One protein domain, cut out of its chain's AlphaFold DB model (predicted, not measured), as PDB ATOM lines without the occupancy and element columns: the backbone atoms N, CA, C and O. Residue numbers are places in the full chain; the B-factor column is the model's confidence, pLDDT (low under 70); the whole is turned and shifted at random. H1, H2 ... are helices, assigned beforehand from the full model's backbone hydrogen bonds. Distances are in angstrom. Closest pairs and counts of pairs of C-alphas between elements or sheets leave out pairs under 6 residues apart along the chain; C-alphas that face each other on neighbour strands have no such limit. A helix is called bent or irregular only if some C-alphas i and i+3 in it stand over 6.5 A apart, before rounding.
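This is residues 47 to 188 of the 430 residues of an uncharacterized protein of Pseudomonas azotoformans (UniProt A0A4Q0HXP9). What shape do these atoms make? H2, H3 and H7 pack round H4 in one body, with H1 packed on H2 and H3 at its far side from H4, and a long arm, made of H6 and the loop of residues 130 to 146, reaches out of this body and makes the length. What is it made of? The printed part has 142 residues with seven named helices, H1 to H7 along the chain, and no named strand: all helix. It is compact, with a radius of gyration of the C-alphas of 16.4 A, though elongated, spanning 56 by 30 by 25 A.

What does the longest helix meet? H6, residues 147 to 166, touches no helix but is near H5, residues 125 to 129. What is the hub? H4, residues 98 to 116, touches four helices: with residues 111 to 115 alone it only just touches H5, with 3 pairs of C-alphas within 8 A, Ala 114 and Val 125 closest at 5.6 A. It touches H7, residues 173 to 184, the C-alphas of Ala 111 and Ile 179 closest at 5.3 A, and forms a hairpin with H3, residues 76 to 89, those of Pro 109 and Ile 82 closest at 5.9 A. Its residues 102 to 110 alone touch residues 63 to 68 alone of H2, residues 59 to 70, at a steep tilt of 46 degrees, the C-alphas of His 105 and Ile 64 closest at 5.0 A. Where is H1? H1, residues 47 to 57, forms a hairpin with H2 at a shallow tilt of 16 degrees, the C-alphas of Val 50 and Ala 65 closest at 6.1 A; H1, H2 and H3 make an up and down bundle, each running against the one before. Are the backbones helical? Every O i to N i+4 pair is within hydrogen-bond range in H3, H5, H6 and H7; H1 has 4 of 7, H2 6 of 8 and H4 13 of 15.

Where do the helices begin and end? H1 begins at C-alpha 47 (197.279, 258.305, 227.236), and H7 ends at C-alpha 184 (199.045, 286.296, 224.920). Which are long or irregular? H6 is 28.8 A from first to last C-alpha and H4 27.2 A; H1 and H2 are irregular, with C-alphas 53 and 56 7.5 A apart and C-alphas 60 and 63 7.6 A apart.

How far does it reach? The two C-alphas farthest apart, Ala 56 and Asp 144, are 56.4 A apart; the printed part has no cut. Which link is long, and where is confidence low? The link from H5 to H6 is long, with 17 residues; pLDDT is under 70 at residues 134 to 140 and 143.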
ATOM      1  N   GLN A  47     198.632 258.715 227.595       89.50
ATOM      2  CA  GLN A  47     197.279 258.305 227.236       89.50
ATOM      3  C   GLN A  47     196.296 258.506 228.394       89.50
ATOM      4  O   GLN A  47     195.271 259.152 228.207       89.50
ATOM      5  N   GLU A  48     196.628 258.053 229.608       89.62
ATOM      6  CA  GLU A  48     195.769 258.252 230.787       89.62
ATOM      7  C   GLU A  48     195.556 259.738 231.099       89.62
ATOM      8  O   GLU A  48     194.453 260.156 231.449       89.62
ATOM      9  N   SER A  49     196.605 260.552 230.950       91.81
ATOM     10  CA  SER A  49     196.540 261.995 231.201       91.81
ATOM     11  C   SER A  49     195.667 262.713 230.173       91.81
ATOM     12  O   SER A  49     194.881 263.597 230.525       91.81
ATOM     13  N   VAL A  50     195.801 262.334 228.901       91.94
ATOM     14  CA  VAL A  50     195.011 262.859 227.784       91.94
ATOM     15  C   VAL A  50     193.553 262.423 227.911       91.94
ATOM     16  O   VAL A  50     192.668 263.276 227.837       91.94
ATOM     17  N   ASP A  51     193.287 261.149 228.193       90.56
ATOM     18  CA  ASP A  51     191.934 260.608 228.362       90.56
ATOM     19  C   ASP A  51     191.215 261.229 229.565       90.56
ATOM     20  O   ASP A  51     190.016 261.506 229.495       90.56
ATOM     21  N   LEU A  52     191.943 261.550 230.640       90.06
ATOM     22  CA  LEU A  52     191.389 262.256 231.796       90.06
ATOM     23  C   LEU A  52     190.805 263.633 231.428       90.06
ATOM     24  O   LEU A  52     189.829 264.064 232.042       90.06
ATOM     25  N   ILE A  53     191.401 264.334 230.459       91.81
ATOM     26  CA  ILE A  53     190.972 265.680 230.048       91.81
ATOM     27  C   ILE A  53     190.022 265.639 228.850       91.81
ATOM     28  O   ILE A  53     189.019 266.349 228.833       91.81
ATOM     29  N   PHE A  54     190.310 264.805 227.854       91.06
ATOM     30  CA  PHE A  54     189.605 264.802 226.573       91.06
ATOM     31  C   PHE A  54     188.653 263.614 226.385       91.06
ATOM     32  O   PHE A  54     187.841 263.648 225.462       91.06
ATOM     33  N   GLY A  55     188.679 262.600 227.254       81.62
ATOM     34  CA  GLY A  55     187.913 261.358 227.081       81.62
ATOM     35  C   GLY A  55     186.395 261.556 227.020       81.62
ATOM     36  O   GLY A  55     185.702 260.844 226.297       81.62
ATOM     37  N   ALA A  56     185.863 262.576 227.700       78.31
ATOM     38  CA  ALA A  56     184.438 262.916 227.652       78.31
ATOM     39  C   ALA A  56     184.041 263.783 226.437       78.31
ATOM     40  O   ALA A  56     182.853 263.964 226.174       78.31
ATOM     41  N   ALA A  57     185.005 264.335 225.696       73.56
ATOM     42  CA  ALA A  57     184.754 265.306 224.628       73.56
ATOM     43  C   ALA A  57     184.435 264.669 223.256       73.56
ATOM     44  O   ALA A  57     184.136 265.384 222.293       73.56
ATOM     45  N   GLY A  58     184.469 263.335 223.158       74.75
ATOM     46  CA  GLY A  58     184.120 262.583 221.951       74.75
ATOM     47  C   GLY A  58     184.973 262.951 220.728       74.75
ATOM     48  O   GLY A  58     186.129 263.356 220.847       74.75
ATOM     49  N   LYS A  59     184.390 262.850 219.523       77.06
ATOM     50  CA  LYS A  59     185.104 263.088 218.250       77.06
ATOM     51  C   LYS A  59     185.662 264.511 218.101       77.06
ATOM     52  O   LYS A  59     186.649 264.697 217.399       77.06
ATOM     53  N   LYS A  60     185.073 265.512 218.771       79.56
ATOM     54  CA  LYS A  60     185.444 266.932 218.607       79.56
ATOM     55  C   LYS A  60     186.878 267.235 219.057       79.56
ATOM     56  O   LYS A  60     187.515 268.135 218.521       79.56
ATOM     57  N   ARG A  61     187.392 266.499 220.047       88.25
ATOM     58  CA  ARG A  61     188.745 266.695 220.602       88.25
ATOM     59  C   ARG A  61     189.710 265.563 220.289       88.25
ATOM     60  O   ARG A  61     190.859 265.643 220.703       88.25
ATOM     61  N   GLN A  62     189.278 264.560 219.531       89.50
ATOM     62  CA  GLN A  62     190.092 263.389 219.219       89.50
ATOM     63  C   GLN A  62     191.422 263.772 218.548       89.50
ATOM     64  O   GLN A  62     192.477 263.370 219.016       89.50
ATOM     65  N   SER A  63     191.385 264.622 217.519       91.00
ATOM     66  CA  SER A  63     192.605 265.056 216.818       91.00
ATOM     67  C   SER A  63     193.568 265.843 217.724       91.00
ATOM     68  O   SER A  63     194.776 265.631 217.670       91.00
ATOM     69  N   ILE A  64     193.049 266.693 218.620       93.88
ATOM     70  CA  ILE A  64     193.866 267.397 219.626       93.88
ATOM     71  C   ILE A  64     194.494 266.406 220.613       93.88
ATOM     72  O   ILE A  64     195.666 266.543 220.956       93.88
ATOM     73  N   ALA A  65     193.721 265.420 221.071       93.00
ATOM     74  CA  ALA A  65     194.180 264.386 221.989       93.00
ATOM     75  C   ALA A  65     195.314 263.557 221.367       93.00
ATOM     76  O   ALA A  65     196.373 263.416 221.974       93.00
ATOM     77  N   GLU A  66     195.139 263.097 220.127       93.19
ATOM     78  CA  GLU A  66     196.160 262.365 219.368       93.19
ATOM     79  C   GLU A  66     197.454 263.180 219.222       93.19
ATOM     80  O   GLU A  66     198.549 262.668 219.456       93.19
ATOM     81  N   ASN A  67     197.343 264.472 218.905       94.69
ATOM     82  CA  ASN A  67     198.498 265.359 218.788       94.69
ATOM     83  C   ASN A  67     199.186 265.630 220.139       94.69
ATOM     84  O   ASN A  67     200.414 265.663 220.205       94.69
ATOM     85  N   ALA A  68     198.432 265.748 221.235       94.56
ATOM     86  CA  ALA A  68     199.003 265.866 222.577       94.56
ATOM     87  C   ALA A  68     199.785 264.605 222.992       94.56
ATOM     88  O   ALA A  68     200.851 264.725 223.602       94.56
ATOM     89  N   VAL A  69     199.306 263.413 222.611       93.31
ATOM     90  CA  VAL A  69     200.032 262.144 222.807       93.31
ATOM     91  C   VAL A  69     201.310 262.106 221.967       93.31
ATOM     92  O   VAL A  69     202.366 261.773 222.500       93.31
ATOM     93  N   LYS A  70     201.263 262.505 220.685       92.62
ATOM     94  CA  LYS A  70     202.462 262.578 219.820       92.62
ATOM     95  C   LYS A  70     203.543 263.496 220.396       92.62
ATOM     96  O   LYS A  70     204.720 263.152 220.370       92.62
ATOM     97  N   LEU A  71     203.139 264.626 220.977       93.00
ATOM     98  CA  LEU A  71     204.035 265.560 221.670       93.00
ATOM     99  C   LEU A  71     204.467 265.081 223.065       93.00
ATOM    100  O   LEU A  71     205.217 265.785 223.741       93.00
ATOM    101  N   LYS A  72     204.000 263.907 223.506       92.56
ATOM    102  CA  LYS A  72     204.277 263.304 224.816       92.56
ATOM    103  C   LYS A  72     203.877 264.206 225.991       92.56
ATOM    104  O   LYS A  72     204.580 264.314 226.997       92.56
ATOM    105  N   ILE A  73     202.740 264.894 225.867       92.38
ATOM    106  CA  ILE A  73     202.225 265.790 226.908       92.38
ATOM    107  C   ILE A  73     201.455 264.970 227.948       92.38
ATOM    108  O   ILE A  73     200.290 264.638 227.757       92.38
ATOM    109  N   ASN A  74     202.076 264.716 229.099       89.44
ATOM    110  CA  ASN A  74     201.425 264.095 230.263       89.44
ATOM    111  C   ASN A  74     201.086 265.097 231.386       89.44
ATOM    112  O   ASN A  74     200.441 264.766 232.379       89.44
ATOM    113  N   ASN A  75     201.488 266.365 231.246       90.12
ATOM    114  CA  ASN A  75     201.198 267.382 232.249       90.12
ATOM    115  C   ASN A  75     199.745 267.869 232.133       90.12
ATOM    116  O   ASN A  75     199.405 268.657 231.248       90.12
ATOM    117  N   ILE A  76     198.910 267.481 233.100       90.12
ATOM    118  CA  ILE A  76     197.487 267.845 233.185       90.12
ATOM    119  C   ILE A  76     197.252 269.365 233.079       90.12
ATOM    120  O   ILE A  76     196.258 269.798 232.495       90.12
ATOM    121  N   ARG A  77     198.157 270.212 233.594       90.69
ATOM    122  CA  ARG A  77     198.030 271.678 233.481       90.69
ATOM    123  C   ARG A  77     198.175 272.154 232.035       90.69
ATOM    124  O   ARG A  77     197.469 273.081 231.640       90.69
ATOM    125  N   LEU A  78     199.074 271.543 231.262       94.38
ATOM    126  CA  LEU A  78     199.235 271.845 229.837       94.38
ATOM    127  C   LEU A  78     198.022 271.353 229.051       94.38
ATOM    128  O   LEU A  78     197.452 272.123 228.285       94.38
ATOM    129  N   LEU A  79     197.551 270.135 229.324       94.69
ATOM    130  CA  LEU A  79     196.355 269.574 228.687       94.69
ATOM    131  C   LEU A  79     195.108 270.441 228.936       94.69
ATOM    132  O   LEU A  79     194.376 270.747 228.001       94.69
ATOM    133  N   LYS A  80     194.916 270.951 230.162       93.00
ATOM    134  CA  LYS A  80     193.837 271.912 230.469       93.00
ATOM    135  C   LYS A  80     193.979 273.245 229.731       93.00
ATOM    136  O   LYS A  80     192.974 273.852 229.375       93.00
ATOM    137  N   LYS A  81     195.207 273.722 229.497       94.00
ATOM    138  CA  LYS A  81     195.444 274.921 228.673       94.00
ATOM    139  C   LYS A  81     195.099 274.665 227.210       94.00
ATOM    140  O   LYS A  81     194.449 275.506 226.602       94.00
ATOM    141  N   ILE A  82     195.483 273.507 226.672       95.31
ATOM    142  CA  ILE A  82     195.088 273.085 225.323       95.31
ATOM    143  C   ILE A  82     193.561 273.063 225.223       95.31
ATOM    144  O   ILE A  82     193.006 273.659 224.309       95.31
ATOM    145  N   GLU A  83     192.868 272.455 226.189       93.94
ATOM    146  CA  GLU A  83     191.403 272.417 226.213       93.94
ATOM    147  C   GLU A  83     190.776 273.822 226.256       93.94
ATOM    148  O   GLU A  83     189.807 274.089 225.544       93.94
ATOM    149  N   LEU A  84     191.335 274.730 227.064       92.12
ATOM    150  CA  LEU A  84     190.877 276.115 227.177       92.12
ATOM    151  C   LEU A  84     190.953 276.848 225.831       92.12
ATOM    152  O   LEU A  84     189.956 277.409 225.383       92.12
ATOM    153  N   PHE A  85     192.116 276.829 225.180       93.19
ATOM    154  CA  PHE A  85     192.291 277.496 223.889       93.19
ATOM    155  C   PHE A  85     191.512 276.796 222.772       93.19
ATOM    156  O   PHE A  85     190.954 277.466 221.913       93.19
ATOM    157  N   ALA A  86     191.374 275.468 222.820       92.38
ATOM    158  CA  ALA A  86     190.535 274.733 221.878       92.38
ATOM    159  C   ALA A  86     189.062 275.153 221.979       92.38
ATOM    160  O   ALA A  86     188.388 275.276 220.965       92.38
ATOM    161  N   LYS A  87     188.557 275.416 223.195       90.31
ATOM    162  CA  LYS A  87     187.210 275.978 223.390       90.31
ATOM    163  C   LYS A  87     187.088 277.391 222.822       90.31
ATOM    164  O   LYS A  87     186.057 277.699 222.242       90.31
ATOM    165  N   ALA A  88     188.120 278.225 222.951       88.56
ATOM    166  CA  ALA A  88     188.124 279.561 222.348       88.56
ATOM    167  C   ALA A  88     188.103 279.508 220.808       88.56
ATOM    168  O   ALA A  88     187.454 280.332 220.173       88.56
ATOM    169  N   LEU A  89     188.756 278.503 220.215       89.06
ATOM    170  CA  LEU A  89     188.776 278.292 218.767       89.06
ATOM    171  C   LEU A  89     187.516 277.607 218.219       89.06
ATOM    172  O   LEU A  89     187.324 277.609 217.011       89.06
ATOM    173  N   ASP A  90     186.639 277.047 219.058       87.56
ATOM    174  CA  ASP A  90     185.455 276.321 218.577       87.56
ATOM    175  C   ASP A  90     184.544 277.174 217.695       87.56
ATOM    176  O   ASP A  90     184.018 276.660 216.717       87.56
ATOM    177  N   GLY A  91     184.350 278.451 218.045       82.88
ATOM    178  CA  GLY A  91     183.540 279.367 217.238       82.88
ATOM    179  C   GLY A  91     184.232 279.783 215.940       82.88
ATOM    180  O   GLY A  91     183.567 279.977 214.932       82.88
ATOM    181  N   VAL A  92     185.565 279.874 215.953       81.88
ATOM    182  CA  VAL A  92     186.381 280.210 214.774       81.88
ATOM    183  C   VAL A  92     186.395 279.059 213.767       81.88
ATOM    184  O   VAL A  92     186.397 279.281 212.562       81.88
ATOM    185  N   LEU A  93     186.428 277.824 214.267       85.06
ATOM    186  CA  LEU A  93     186.533 276.610 213.464       85.06
ATOM    187  C   LEU A  93     185.168 276.021 213.077       85.06
ATOM    188  O   LEU A  93     185.125 274.994 212.398       85.06
ATOM    189  N   ASP A  94     184.060 276.626 213.510       83.56
ATOM    190  CA  ASP A  94     182.725 276.145 213.163       83.56
ATOM    191  C   ASP A  94     182.464 276.333 211.664       83.56
ATOM    192  O   ASP A  94     182.629 277.420 211.115       83.56
ATOM    193  N   GLY A  95     182.109 275.247 210.975       74.69
ATOM    194  CA  GLY A  95     181.960 275.241 209.517       74.69
ATOM    195  C   GLY A  95     183.265 275.373 208.717       74.69
ATOM    196  O   GLY A  95     183.199 275.431 207.490       74.69
ATOM    197  N   ALA A  96     184.438 275.391 209.362       77.50
ATOM    198  CA  ALA A  96     185.717 275.468 208.661       77.50
ATOM    199  C   ALA A  96     186.053 274.167 207.906       77.50
ATOM    200  O   ALA A  96     185.661 273.066 208.309       77.50
ATOM    201  N   HIS A  97     186.833 274.283 206.825       78.12
ATOM    202  CA  HIS A  97     187.288 273.130 206.046       78.12
ATOM    203  C   HIS A  97     188.106 272.153 206.926       78.12
ATOM    204  O   HIS A  97     188.916 272.605 207.745       78.12
ATOM    205  N   PRO A  98     187.965 270.817 206.767       81.06
ATOM    206  CA  PRO A  98     188.631 269.838 207.632       81.06
ATOM    207  C   PRO A  98     190.155 269.987 207.735       81.06
ATOM    208  O   PRO A  98     190.722 269.675 208.780       81.06
ATOM    209  N   GLN A  99     190.821 270.485 206.686       78.94
ATOM    210  CA  GLN A  99     192.268 270.735 206.704       78.94
ATOM    211  C   GLN A  99     192.651 271.900 207.628       78.94
ATOM    212  O   GLN A  99     193.608 271.771 208.388       78.94
ATOM    213  N   VAL A 100     191.868 272.984 207.646       84.12
ATOM    214  CA  VAL A 100     192.071 274.121 208.564       84.12
ATOM    215  C   VAL A 100     191.876 273.678 210.013       84.12
ATOM    216  O   VAL A 100     192.681 274.008 210.886       84.12
ATOM    217  N   VAL A 101     190.854 272.853 210.267       87.88
ATOM    218  CA  VAL A 101     190.613 272.256 211.589       87.88
ATOM    219  C   VAL A 101     191.780 271.355 212.003       87.88
ATOM    220  O   VAL A 101     192.276 271.465 213.125       87.88
ATOM    221  N   ALA A 102     192.256 270.488 211.104       88.12
ATOM    222  CA  ALA A 102     193.384 269.599 211.370       88.12
ATOM    223  C   ALA A 102     194.680 270.374 211.655       88.12
ATOM    224  O   ALA A 102     195.403 270.029 212.592       88.12
ATOM    225  N   GLN A 103     194.946 271.448 210.906       90.00
ATOM    226  CA  GLN A 103     196.085 272.329 211.145       90.00
ATOM    227  C   GLN A 103     195.976 273.015 212.507       90.00
ATOM    228  O   GLN A 103     196.909 272.927 213.299       90.00
ATOM    229  N   ALA A 104     194.824 273.602 212.846       92.25
ATOM    230  CA  ALA A 104     194.626 274.223 214.155       92.25
ATOM    231  C   ALA A 104     194.826 273.225 215.307       92.25
ATOM    232  O   ALA A 104     195.475 273.531 216.311       92.25
ATOM    233  N   HIS A 105     194.312 272.004 215.148       93.19
ATOM    234  CA  HIS A 105     194.470 270.919 216.113       93.19
ATOM    235  C   HIS A 105     195.903 270.377 216.203       93.19
ATOM    236  O   HIS A 105     196.249 269.773 217.220       93.19
ATOM    237  N   SER A 106     196.731 270.579 215.177       94.19
ATOM    238  CA  SER A 106     198.166 270.274 215.191       94.19
ATOM    239  C   SER A 106     198.973 271.401 215.840       94.19
ATOM    240  O   SER A 106     199.797 271.167 216.727       94.19
ATOM    241  N   THR A 107     198.696 272.648 215.476       95.69
ATOM    242  CA  THR A 107     199.473 273.803 215.932       95.69
ATOM    243  C   THR A 107     199.202 274.142 217.393       95.69
ATOM    244  O   THR A 107     200.124 274.496 218.127       95.69
ATOM    245  N   LEU A 108     197.962 273.992 217.867       96.00
ATOM    246  CA  LEU A 108     197.591 274.401 219.221       96.00
ATOM    247  C   LEU A 108     198.342 273.632 220.335       96.00
ATOM    248  O   LEU A 108     198.909 274.288 221.217       96.00
ATOM    249  N   PRO A 109     198.389 272.283 220.347       96.00
ATOM    250  CA  PRO A 109     199.171 271.535 221.334       96.00
ATOM    251  C   PRO A 109     200.661 271.886 221.304       96.00
ATOM    252  O   PRO A 109     201.268 272.075 222.361       96.00
ATOM    253  N   LEU A 110     201.227 272.043 220.100       96.50
ATOM    254  CA  LEU A 110     202.624 272.422 219.898       96.50
ATOM    255  C   LEU A 110     202.910 273.816 220.472       96.50
ATOM    256  O   LEU A 110     203.886 273.996 221.200       96.50
ATOM    257  N   ALA A 111     202.028 274.785 220.222       95.69
ATOM    258  CA  ALA A 111     202.130 276.134 220.767       95.69
ATOM    259  C   ALA A 111     202.066 276.134 222.302       95.69
ATOM    260  O   ALA A 111     202.869 276.799 222.958       95.69
ATOM    261  N   VAL A 112     201.150 275.362 222.904       95.94
ATOM    262  CA  VAL A 112     201.062 275.253 224.370       95.94
ATOM    263  C   VAL A 112     202.325 274.624 224.953       95.94
ATOM    264  O   VAL A 112     202.817 275.113 225.973       95.94
ATOM    265  N   MET A 113     202.874 273.587 224.314       95.00
ATOM    266  CA  MET A 113     204.139 272.980 224.727       95.00
ATOM    267  C   MET A 113     205.297 273.983 224.632       95.00
ATOM    268  O   MET A 113     206.027 274.161 225.601       95.00
ATOM    269  N   ALA A 114     205.406 274.715 223.523       94.06
ATOM    270  CA  ALA A 114     206.470 275.694 223.307       94.06
ATOM    271  C   ALA A 114     206.407 276.891 224.272       94.06
ATOM    272  O   ALA A 114     207.445 277.405 224.684       94.06
ATOM    273  N   VAL A 115     205.203 277.342 224.643       93.75
ATOM    274  CA  VAL A 115     205.010 278.499 225.537       93.75
ATOM    275  C   VAL A 115     205.094 278.105 227.013       93.75
ATOM    276  O   VAL A 115     205.674 278.834 227.815       93.75
ATOM    277  N   TYR A 116     204.500 276.972 227.401       91.62
ATOM    278  CA  TYR A 116     204.297 276.614 228.810       91.62
ATOM    279  C   TYR A 116     205.042 275.346 229.255       91.62
ATOM    280  O   TYR A 116     205.052 275.051 230.450       91.62
ATOM    281  N   GLY A 117     205.654 274.592 228.337       86.94
ATOM    282  CA  GLY A 117     206.333 273.320 228.618       86.94
ATOM    283  C   GLY A 117     207.682 273.448 229.331       86.94
ATOM    284  O   GLY A 117     208.181 272.462 229.873       86.94
ATOM    285  N   GLY A 118     208.262 274.652 229.385       85.31
ATOM    286  CA  GLY A 118     209.542 274.897 230.053       85.31
ATOM    287  C   GLY A 118     210.663 274.028 229.474       85.31
ATOM    288  O   GLY A 118     210.784 273.899 228.260       85.31
ATOM    289  N   SER A 119     211.458 273.395 230.341       79.50
ATOM    290  CA  SER A 119     212.567 272.515 229.940       79.50
ATOM    291  C   SER A 119     212.138 271.223 229.237       79.50
ATOM    292  O   SER A 119     212.985 270.560 228.649       79.50
ATOM    293  N   LYS A 120     210.848 270.853 229.275       81.12
ATOM    294  CA  LYS A 120     210.321 269.685 228.546       81.12
ATOM    295  C   LYS A 120     209.999 269.987 227.079       81.12
ATOM    296  O   LYS A 120     209.677 269.064 226.337       81.12
ATOM    297  N   SER A 121     210.060 271.253 226.659       84.44
ATOM    298  CA  SER A 121     209.856 271.627 225.261       84.44
ATOM    299  C   SER A 121     211.170 271.556 224.484       84.44
ATOM    300  O   SER A 121     212.114 272.280 224.795       84.44
ATOM    301  N   SER A 122     211.218 270.726 223.440       85.75
ATOM    302  CA  SER A 122     212.378 270.616 222.540       85.75
ATOM    303  C   SER A 122     212.559 271.855 221.653       85.75
ATOM    304  O   SER A 122     213.664 272.179 221.221       85.75
ATOM    305  N   VAL A 123     211.465 272.575 221.388       88.69
ATOM    306  CA  VAL A 123     211.424 273.766 220.527       88.69
ATOM    307  C   VAL A 123     210.887 274.975 221.284       88.69
ATOM    308  O   VAL A 123     210.137 274.848 222.253       88.69
ATOM    309  N   ASN A 124     211.266 276.169 220.833       90.31
ATOM    310  CA  ASN A 124     210.723 277.423 221.343       90.31
ATOM    311  C   ASN A 124     209.857 278.100 220.273       90.31
ATOM    312  O   ASN A 124     209.907 277.749 219.094       90.31
ATOM    313  N   VAL A 125     209.062 279.077 220.707       91.25
ATOM    314  CA  VAL A 125     208.127 279.808 219.841       91.25
ATOM    315  C   VAL A 125     208.838 280.449 218.649       91.25
ATOM    316  O   VAL A 125     208.371 280.310 217.522       91.25
ATOM    317  N   ASP A 126     209.979 281.100 218.879       90.75
ATOM    318  CA  ASP A 126     210.711 281.798 217.819       90.75
ATOM    319  C   ASP A 126     211.207 280.835 216.733       90.75
ATOM    320  O   ASP A 126     211.176 281.170 215.550       90.75
ATOM    321  N   PHE A 127     211.620 279.621 217.105       90.69
ATOM    322  CA  PHE A 127     212.021 278.597 216.144       90.69
ATOM    323  C   PHE A 127     210.839 278.134 215.290       90.69
ATOM    324  O   PHE A 127     210.974 278.048 214.074       90.69
ATOM    325  N   ILE A 128     209.673 277.890 215.903       92.00
ATOM    326  CA  ILE A 128     208.467 277.454 215.181       92.00
ATOM    327  C   ILE A 128     208.031 278.526 214.173       92.00
ATOM    328  O   ILE A 128     207.832 278.209 213.005       92.00
ATOM    329  N   LEU A 129     207.957 279.797 214.586       90.38
ATOM    330  CA  LEU A 129     207.531 280.910 213.719       90.38
ATOM    331  C   LEU A 129     208.436 281.095 212.485       90.38
ATOM    332  O   LEU A 129     207.975 281.487 211.408       90.38
ATOM    333  N   ASN A 130     209.727 280.793 212.631       87.56
ATOM    334  CA  ASN A 130     210.714 280.885 211.557       87.56
ATOM    335  C   ASN A 130     210.929 279.559 210.810       87.56
ATOM    336  O   ASN A 130     211.758 279.499 209.902       87.56
ATOM    337  N   TYR A 131     210.189 278.500 211.150       85.25
ATOM    338  CA  TYR A 131     210.335 277.203 210.504       85.25
ATOM    339  C   TYR A 131     209.767 277.239 209.080       85.25
ATOM    340  O   TYR A 131     208.591 277.551 208.860       85.25
ATOM    341  N   ARG A 132     210.620 276.937 208.096       78.44
ATOM    342  CA  ARG A 132     210.298 276.922 206.655       78.44
ATOM    343  C   ARG A 132     210.449 275.529 206.028       78.44
ATOM    344  O   ARG A 132     210.468 275.413 204.807       78.44
ATOM    345  N   GLY A 133     210.542 274.491 206.855       71.00
ATOM    346  CA  GLY A 133     210.821 273.122 206.435       71.00
ATOM    347  C   GLY A 133     212.305 272.757 206.512       71.00
ATOM    348  O   GLY A 133     213.177 273.601 206.728       71.00
ATOM    349  N   ASN A 134     212.582 271.465 206.352       67.12
ATOM    350  CA  ASN A 134     213.831 270.850 206.801       67.12
ATOM    351  C   ASN A 134     214.929 270.715 205.725       67.12
ATOM    352  O   ASN A 134     215.940 270.046 205.941       67.12
ATOM    353  N   LEU A 135     214.766 271.332 204.546       62.28
ATOM    354  CA  LEU A 135     215.679 271.100 203.414       62.28
ATOM    355  C   LEU A 135     217.147 271.419 203.767       62.28
ATOM    356  O   LEU A 135     218.058 270.698 203.368       62.28
ATOM    357  N   SER A 136     217.379 272.463 204.568       60.84
ATOM    358  CA  SER A 136     218.720 272.898 204.971       60.84
ATOM    359  C   SER A 136     219.364 272.026 206.056       60.84
ATOM    360  O   SER A 136     220.593 271.953 206.104       60.84
ATOM    361  N   ALA A 137     218.595 271.335 206.907       60.91
ATOM    362  CA  ALA A 137     219.189 270.511 207.962       60.91
ATOM    363  C   ALA A 137     219.678 269.148 207.447       60.91
ATOM    364  O   ALA A 137     220.570 268.554 208.058       60.91
ATOM    365  N   TYR A 138     219.176 268.684 206.299       64.38
ATOM    366  CA  TYR A 138     219.675 267.487 205.611       64.38
ATOM    367  C   TYR A 138     220.881 267.749 204.697       64.38
ATOM    368  O   TYR A 138     221.467 266.801 204.178       64.38
ATOM    369  N   MET A 139     221.298 269.010 204.524       67.19
ATOM    370  CA  MET A 139     222.483 269.333 203.728       67.19
ATOM    371  C   MET A 139     223.764 268.836 204.417       67.19
ATOM    372  O   MET A 139     223.912 269.025 205.638       67.19
ATOM    373  N   PRO A 140     224.709 268.242 203.658       69.94
ATOM    374  CA  PRO A 140     225.975 267.761 204.196       69.94
ATOM    375  C   PRO A 140     226.760 268.887 204.878       69.94
ATOM    376  O   PRO A 140     226.580 270.075 204.598       69.94
ATOM    377  N   ASP A 141     227.594 268.512 205.841       77.75
ATOM    378  CA  ASP A 141     228.429 269.462 206.567       77.75
ATOM    379  C   ASP A 141     229.591 269.911 205.675       77.75
ATOM    380  O   ASP A 141     230.206 269.099 204.982       77.75
ATOM    381  N   ASN A 142     229.882 271.213 205.674       72.00
ATOM    382  CA  ASN A 142     231.055 271.731 204.981       72.00
ATOM    383  C   ASN A 142     232.303 271.416 205.809       72.00
ATOM    384  O   ASN A 142     232.323 271.648 207.017       72.00
ATOM    385  N   ALA A 143     233.358 270.936 205.150       69.19
ATOM    386  CA  ALA A 143     234.607 270.549 205.811       69.19
ATOM    387  C   ALA A 143     235.325 271.721 206.518       69.19
ATOM    388  O   ALA A 143     236.136 271.480 207.409       69.19
ATOM    389  N   ASP A 144     234.995 272.964 206.157       76.75
ATOM    390  CA  ASP A 144     235.606 274.189 206.691       76.75
ATOM    391  C   ASP A 144     234.826 274.824 207.866       76.75
ATOM    392  O   ASP A 144     235.174 275.916 208.315       76.75
ATOM    393  N   MET A 145     233.763 274.181 208.368       74.38
ATOM    394  CA  MET A 145     232.949 274.727 209.468       74.38
ATOM    395  C   MET A 145     233.691 274.682 210.809       74.38
ATOM    396  O   MET A 145     234.280 273.669 211.189       74.38
ATOM    397  N   SER A 146     233.608 275.769 211.576       83.38
ATOM    398  CA  SER A 146     234.121 275.805 212.948       83.38
ATOM    399  C   SER A 146     233.277 274.940 213.897       83.38
ATOM    400  O   SER A 146     232.105 274.656 213.643       83.38
ATOM    401  N   ALA A 147     233.853 274.545 215.040       82.00
ATOM    402  CA  ALA A 147     233.149 273.739 216.045       82.00
ATOM    403  C   ALA A 147     231.871 274.428 216.571       82.00
ATOM    404  O   ALA A 147     230.860 273.766 216.796       82.00
ATOM    405  N   GLU A 148     231.895 275.756 216.703       81.69
ATOM    406  CA  GLU A 148     230.746 276.548 217.159       81.69
ATOM    407  C   GLU A 148     229.622 276.600 216.106       81.69
ATOM    408  O   GLU A 148     228.436 276.564 216.442       81.69
ATOM    409  N   GLU A 149     229.969 276.660 214.818       81.25
ATOM    410  CA  GLU A 149     228.987 276.614 213.728       81.25
ATOM    411  C   GLU A 149     228.350 275.228 213.595       81.25
ATOM    412  O   GLU A 149     227.147 275.124 213.344       81.25
ATOM    413  N   LEU A 150     229.131 274.167 213.814       82.50
ATOM    414  CA  LEU A 150     228.635 272.795 213.807       82.50
ATOM    415  C   LEU A 150     227.649 272.544 214.956       82.50
ATOM    416  O   LEU A 150     226.597 271.945 214.741       82.50
ATOM    417  N   GLU A 151     227.938 273.048 216.157       84.12
ATOM    418  CA  GLU A 151     227.041 272.929 217.311       84.12
ATOM    419  C   GLU A 151     225.709 273.659 217.075       84.12
ATOM    420  O   GLU A 151     224.639 273.080 217.274       84.12
ATOM    421  N   LYS A 152     225.746 274.888 216.544       82.88
ATOM    422  CA  LYS A 152     224.529 275.626 216.154       82.88
ATOM    423  C   LYS A 152     223.724 274.869 215.096       82.88
ATOM    424  O   LYS A 152     222.501 274.780 215.217       82.88
ATOM    425  N   LYS A 153     224.393 274.297 214.087       82.81
ATOM    426  CA  LYS A 153     223.744 273.493 213.039       82.81
ATOM    427  C   LYS A 153     223.095 272.232 213.615       82.81
ATOM    428  O   LYS A 153     221.966 271.921 213.243       82.81
ATOM    429  N   ASN A 154     223.754 271.551 214.551       84.56
ATOM    430  CA  ASN A 154     223.210 270.363 215.212       84.56
ATOM    431  C   ASN A 154     221.969 270.689 216.048       84.56
ATOM    432  O   ASN A 154     220.960 270.004 215.908       84.56
ATOM    433  N   ILE A 155     221.987 271.782 216.817       85.12
ATOM    434  CA  ILE A 155     220.813 272.240 217.580       85.12
ATOM    435  C   ILE A 155     219.632 272.536 216.644       85.12
ATOM    436  O   ILE A 155     218.490 272.189 216.949       85.12
ATOM    437  N   VAL A 156     219.882 273.186 215.501       85.75
ATOM    438  CA  VAL A 156     218.840 273.434 214.492       85.75
ATOM    439  C   VAL A 156     218.324 272.115 213.916       85.75
ATOM    440  O   VAL A 156     217.114 271.930 213.840       85.75
ATOM    441  N   ARG A 157     219.216 271.179 213.570       85.06
ATOM    442  CA  ARG A 157     218.864 269.863 213.021       85.06
ATOM    443  C   ARG A 157     217.998 269.051 213.984       85.06
ATOM    444  O   ARG A 157     216.979 268.524 213.556       85.06
ATOM    445  N   GLU A 158     218.350 268.986 215.266       87.50
ATOM    446  CA  GLU A 158     217.559 268.284 216.288       87.50
ATOM    447  C   GLU A 158     216.144 268.860 216.414       87.50
ATOM    448  O   GLU A 158     215.162 268.118 216.449       87.50
ATOM    449  N   LYS A 159     216.026 270.192 216.421       89.81
ATOM    450  CA  LYS A 159     214.728 270.874 216.472       89.81
ATOM    451  C   LYS A 159     213.893 270.638 215.217       89.81
ATOM    452  O   LYS A 159     212.687 270.439 215.334       89.81
ATOM    453  N   SER A 160     214.513 270.640 214.037       87.44
ATOM    454  CA  SER A 160     213.814 270.346 212.784       87.44
ATOM    455  C   SER A 160     213.338 268.895 212.724       87.44
ATOM    456  O   SER A 160     212.194 268.654 212.361       87.44
ATOM    457  N   ILE A 161     214.165 267.932 213.157       87.06
ATOM    458  CA  ILE A 161     213.772 266.516 213.255       87.06
ATOM    459  C   ILE A 161     212.568 266.360 214.187       87.06
ATOM    460  O   ILE A 161     211.611 265.686 213.831       87.06
ATOM    461  N   TYR A 162     212.574 267.029 215.344       90.38
ATOM    462  CA  TYR A 162     211.443 266.998 216.272       90.38
ATOM    463  C   TYR A 162     210.133 267.499 215.636       90.38
ATOM    464  O   TYR A 162     209.078 266.898 215.846       90.38
ATOM    465  N   LEU A 163     210.183 268.585 214.852       90.88
ATOM    466  CA  LEU A 163     209.004 269.106 214.149       90.88
ATOM    467  C   LEU A 163     208.542 268.168 213.026       90.88
ATOM    468  O   LEU A 163     207.340 267.936 212.894       90.88
ATOM    469  N   ASP A 164     209.469 267.580 212.274       84.94
ATOM    470  CA  ASP A 164     209.156 266.634 211.202       84.94
ATOM    471  C   ASP A 164     208.559 265.324 211.739       84.94
ATOM    472  O   ASP A 164     207.554 264.851 211.210       84.94
ATOM    473  N   GLU A 165     209.112 264.764 212.822       88.19
ATOM    474  CA  GLU A 165     208.567 263.572 213.494       88.19
ATOM    475  C   GLU A 165     207.156 263.817 214.041       88.19
ATOM    476  O   GLU A 165     206.309 262.920 214.027       88.19
ATOM    477  N   TYR A 166     206.882 265.041 214.497       90.56
ATOM    478  CA  TYR A 166     205.540 265.453 214.894       90.56
ATOM    479  C   TYR A 166     204.591 265.624 213.689       90.56
ATOM    480  O   TYR A 166     203.378 265.436 213.823       90.56
ATOM    481  N   GLY A 167     205.134 265.920 212.505       86.75
ATOM    482  CA  GLY A 167     204.385 266.190 211.276       86.75
ATOM    483  C   GLY A 167     204.075 267.674 211.054       86.75
ATOM    484  O   GLY A 167     203.112 268.003 210.361       86.75
ATOM    485  N   PHE A 168     204.856 268.580 211.647       87.50
ATOM    486  CA  PHE A 168     204.731 270.023 211.456       87.50
ATOM    487  C   PHE A 168     205.695 270.500 210.364       87.50
ATOM    488  O   PHE A 168     206.899 270.553 210.585       87.50
ATOM    489  N   GLY A 169     205.171 270.840 209.181       82.81
ATOM    490  CA  GLY A 169     205.996 271.117 207.996       82.81
ATOM    491  C   GLY A 169     206.511 272.556 207.870       82.81
ATOM    492  O   GLY A 169     207.699 272.780 207.655       82.81
ATOM    493  N   ARG A 170     205.630 273.555 207.967       86.00
ATOM    494  CA  ARG A 170     205.992 274.981 207.911       86.00
ATOM    495  C   ARG A 170     205.012 275.786 208.749       86.00
ATOM    496  O   ARG A 170     203.845 275.423 208.800       86.00
ATOM    497  N   CYS A 171     205.481 276.875 209.351       87.75
ATOM    498  CA  CYS A 171     204.598 277.822 210.025       87.75
ATOM    499  C   CYS A 171     204.107 278.865 209.020       87.75
ATOM    500  O   CYS A 171     204.922 279.578 208.427       87.75
ATOM    501  N   ASP A 172     202.793 278.962 208.848       87.88
ATOM    502  CA  ASP A 172     202.154 280.031 208.080       87.88
ATOM    503  C   ASP A 172     201.469 281.076 208.983       87.88
ATOM    504  O   ASP A 172     201.646 281.079 210.204       87.88
ATOM    505  N   GLU A 173     200.742 282.022 208.379       88.25
ATOM    506  CA  GLU A 173     200.099 283.135 209.091       88.25
ATOM    507  C   GLU A 173     199.012 282.664 210.068       88.25
ATOM    508  O   GLU A 173     198.921 283.169 211.188       88.25
ATOM    509  N   PHE A 174     198.251 281.631 209.703       89.44
ATOM    510  CA  PHE A 174     197.242 281.050 210.585       89.44
ATOM    511  C   PHE A 174     197.893 280.379 211.799       89.44
ATOM    512  O   PHE A 174     197.448 280.577 212.931       89.44
ATOM    513  N   ASP A 175     198.991 279.643 211.589       92.25
ATOM    514  CA  ASP A 175     199.751 279.051 212.693       92.25
ATOM    515  C   ASP A 175     200.311 280.126 213.627       92.25
ATOM    516  O   ASP A 175     200.218 280.010 214.852       92.25
ATOM    517  N   ALA A 176     200.855 281.201 213.051       92.31
ATOM    518  CA  ALA A 176     201.405 282.318 213.802       92.31
ATOM    519  C   ALA A 176     200.342 283.005 214.674       92.31
ATOM    520  O   ALA A 176     200.634 283.358 215.819       92.31
ATOM    521  N   LEU A 177     199.104 283.141 214.186       91.00
ATOM    522  CA  LEU A 177     197.986 283.676 214.967       91.00
ATOM    523  C   LEU A 177     197.589 282.750 216.126       91.00
ATOM    524  O   LEU A 177     197.385 283.230 217.243       91.00
ATOM    525  N   ILE A 178     197.543 281.429 215.911       93.62
ATOM    526  CA  ILE A 178     197.272 280.453 216.985       93.62
ATOM    527  C   ILE A 178     198.375 280.509 218.048       93.62
ATOM    528  O   ILE A 178     198.096 280.543 219.249       93.62
ATOM    529  N   ILE A 179     199.639 280.563 217.627       94.19
ATOM    530  CA  ILE A 179     200.783 280.711 218.532       94.19
ATOM    531  C   ILE A 179     200.689 282.038 219.300       94.19
ATOM    532  O   ILE A 179     200.919 282.070 220.513       94.19
ATOM    533  N   GLY A 180     200.310 283.121 218.619       91.31
ATOM    534  CA  GLY A 180     200.077 284.440 219.204       91.31
ATOM    535  C   GLY A 180     199.017 284.417 220.304       91.31
ATOM    536  O   GLY A 180     199.289 284.890 221.409       91.31
ATOM    537  N   LEU A 181     197.871 283.782 220.043       92.12
ATOM    538  CA  LEU A 181     196.790 283.571 221.011       92.12
ATOM    539  C   LEU A 181     197.296 282.859 222.278       92.12
ATOM    540  O   LEU A 181     197.068 283.306 223.405       92.12
ATOM    541  N   VAL A 182     198.034 281.759 222.107       93.12
ATOM    542  CA  VAL A 182     198.572 280.980 223.233       93.12
ATOM    543  C   VAL A 182     199.598 281.788 224.037       93.12
ATOM    544  O   VAL A 182     199.618 281.699 225.274       93.12
ATOM    545  N   ARG A 183     200.424 282.590 223.349       91.12
ATOM    546  CA  ARG A 183     201.452 283.452 223.949       91.12
ATOM    547  C   ARG A 183     200.850 284.619 224.731       91.12
ATOM    548  O   ARG A 183     201.360 284.941 225.799       91.12
ATOM    549  N   GLN A 184     199.786 285.238 224.221       88.44
ATOM    550  CA  GLN A 184     199.045 286.296 224.920       88.44
ATOM    551  C   GLN A 184     198.293 285.751 226.141       88.44
ATOM    552  O   GLN A 184     198.170 286.434 227.156       88.44
ATOM    553  N   GLY A 185     197.841 284.495 226.080       84.31
ATOM    554  CA  GLY A 185     197.226 283.803 227.211       84.31
ATOM    555  C   GLY A 185     195.717 284.027 227.356       84.31
ATOM    556  O   GLY A 185     195.102 283.383 228.208       84.31
ATOM    557  N   TYR A 186     195.124 284.886 226.527       79.00
ATOM    558  CA  TYR A 186     193.688 285.138 226.419       79.00
ATOM    559  C   TYR A 186     193.328 285.449 224.960       79.00
ATOM    560  O   TYR A 186     194.197 285.835 224.184       79.00
ATOM    561  N   ALA A 187     192.060 285.260 224.595       75.75
ATOM    562  CA  ALA A 187     191.536 285.619 223.281       75.75
ATOM    563  C   ALA A 187     190.856 286.990 223.370       75.75
ATOM    564  O   ALA A 187     189.855 287.107 224.077       75.75
ATOM    565  N   ASP A 188     191.397 288.011 222.707       81.06
ATOM    566  CA  ASP A 188     190.638 289.235 222.423       81.06
ATOM    567  C   ASP A 188     189.883 289.125 221.095       81.06
ATOM    568  O   ASP A 188     190.217 288.304 220.233       81.06
TER     569      ASP A 188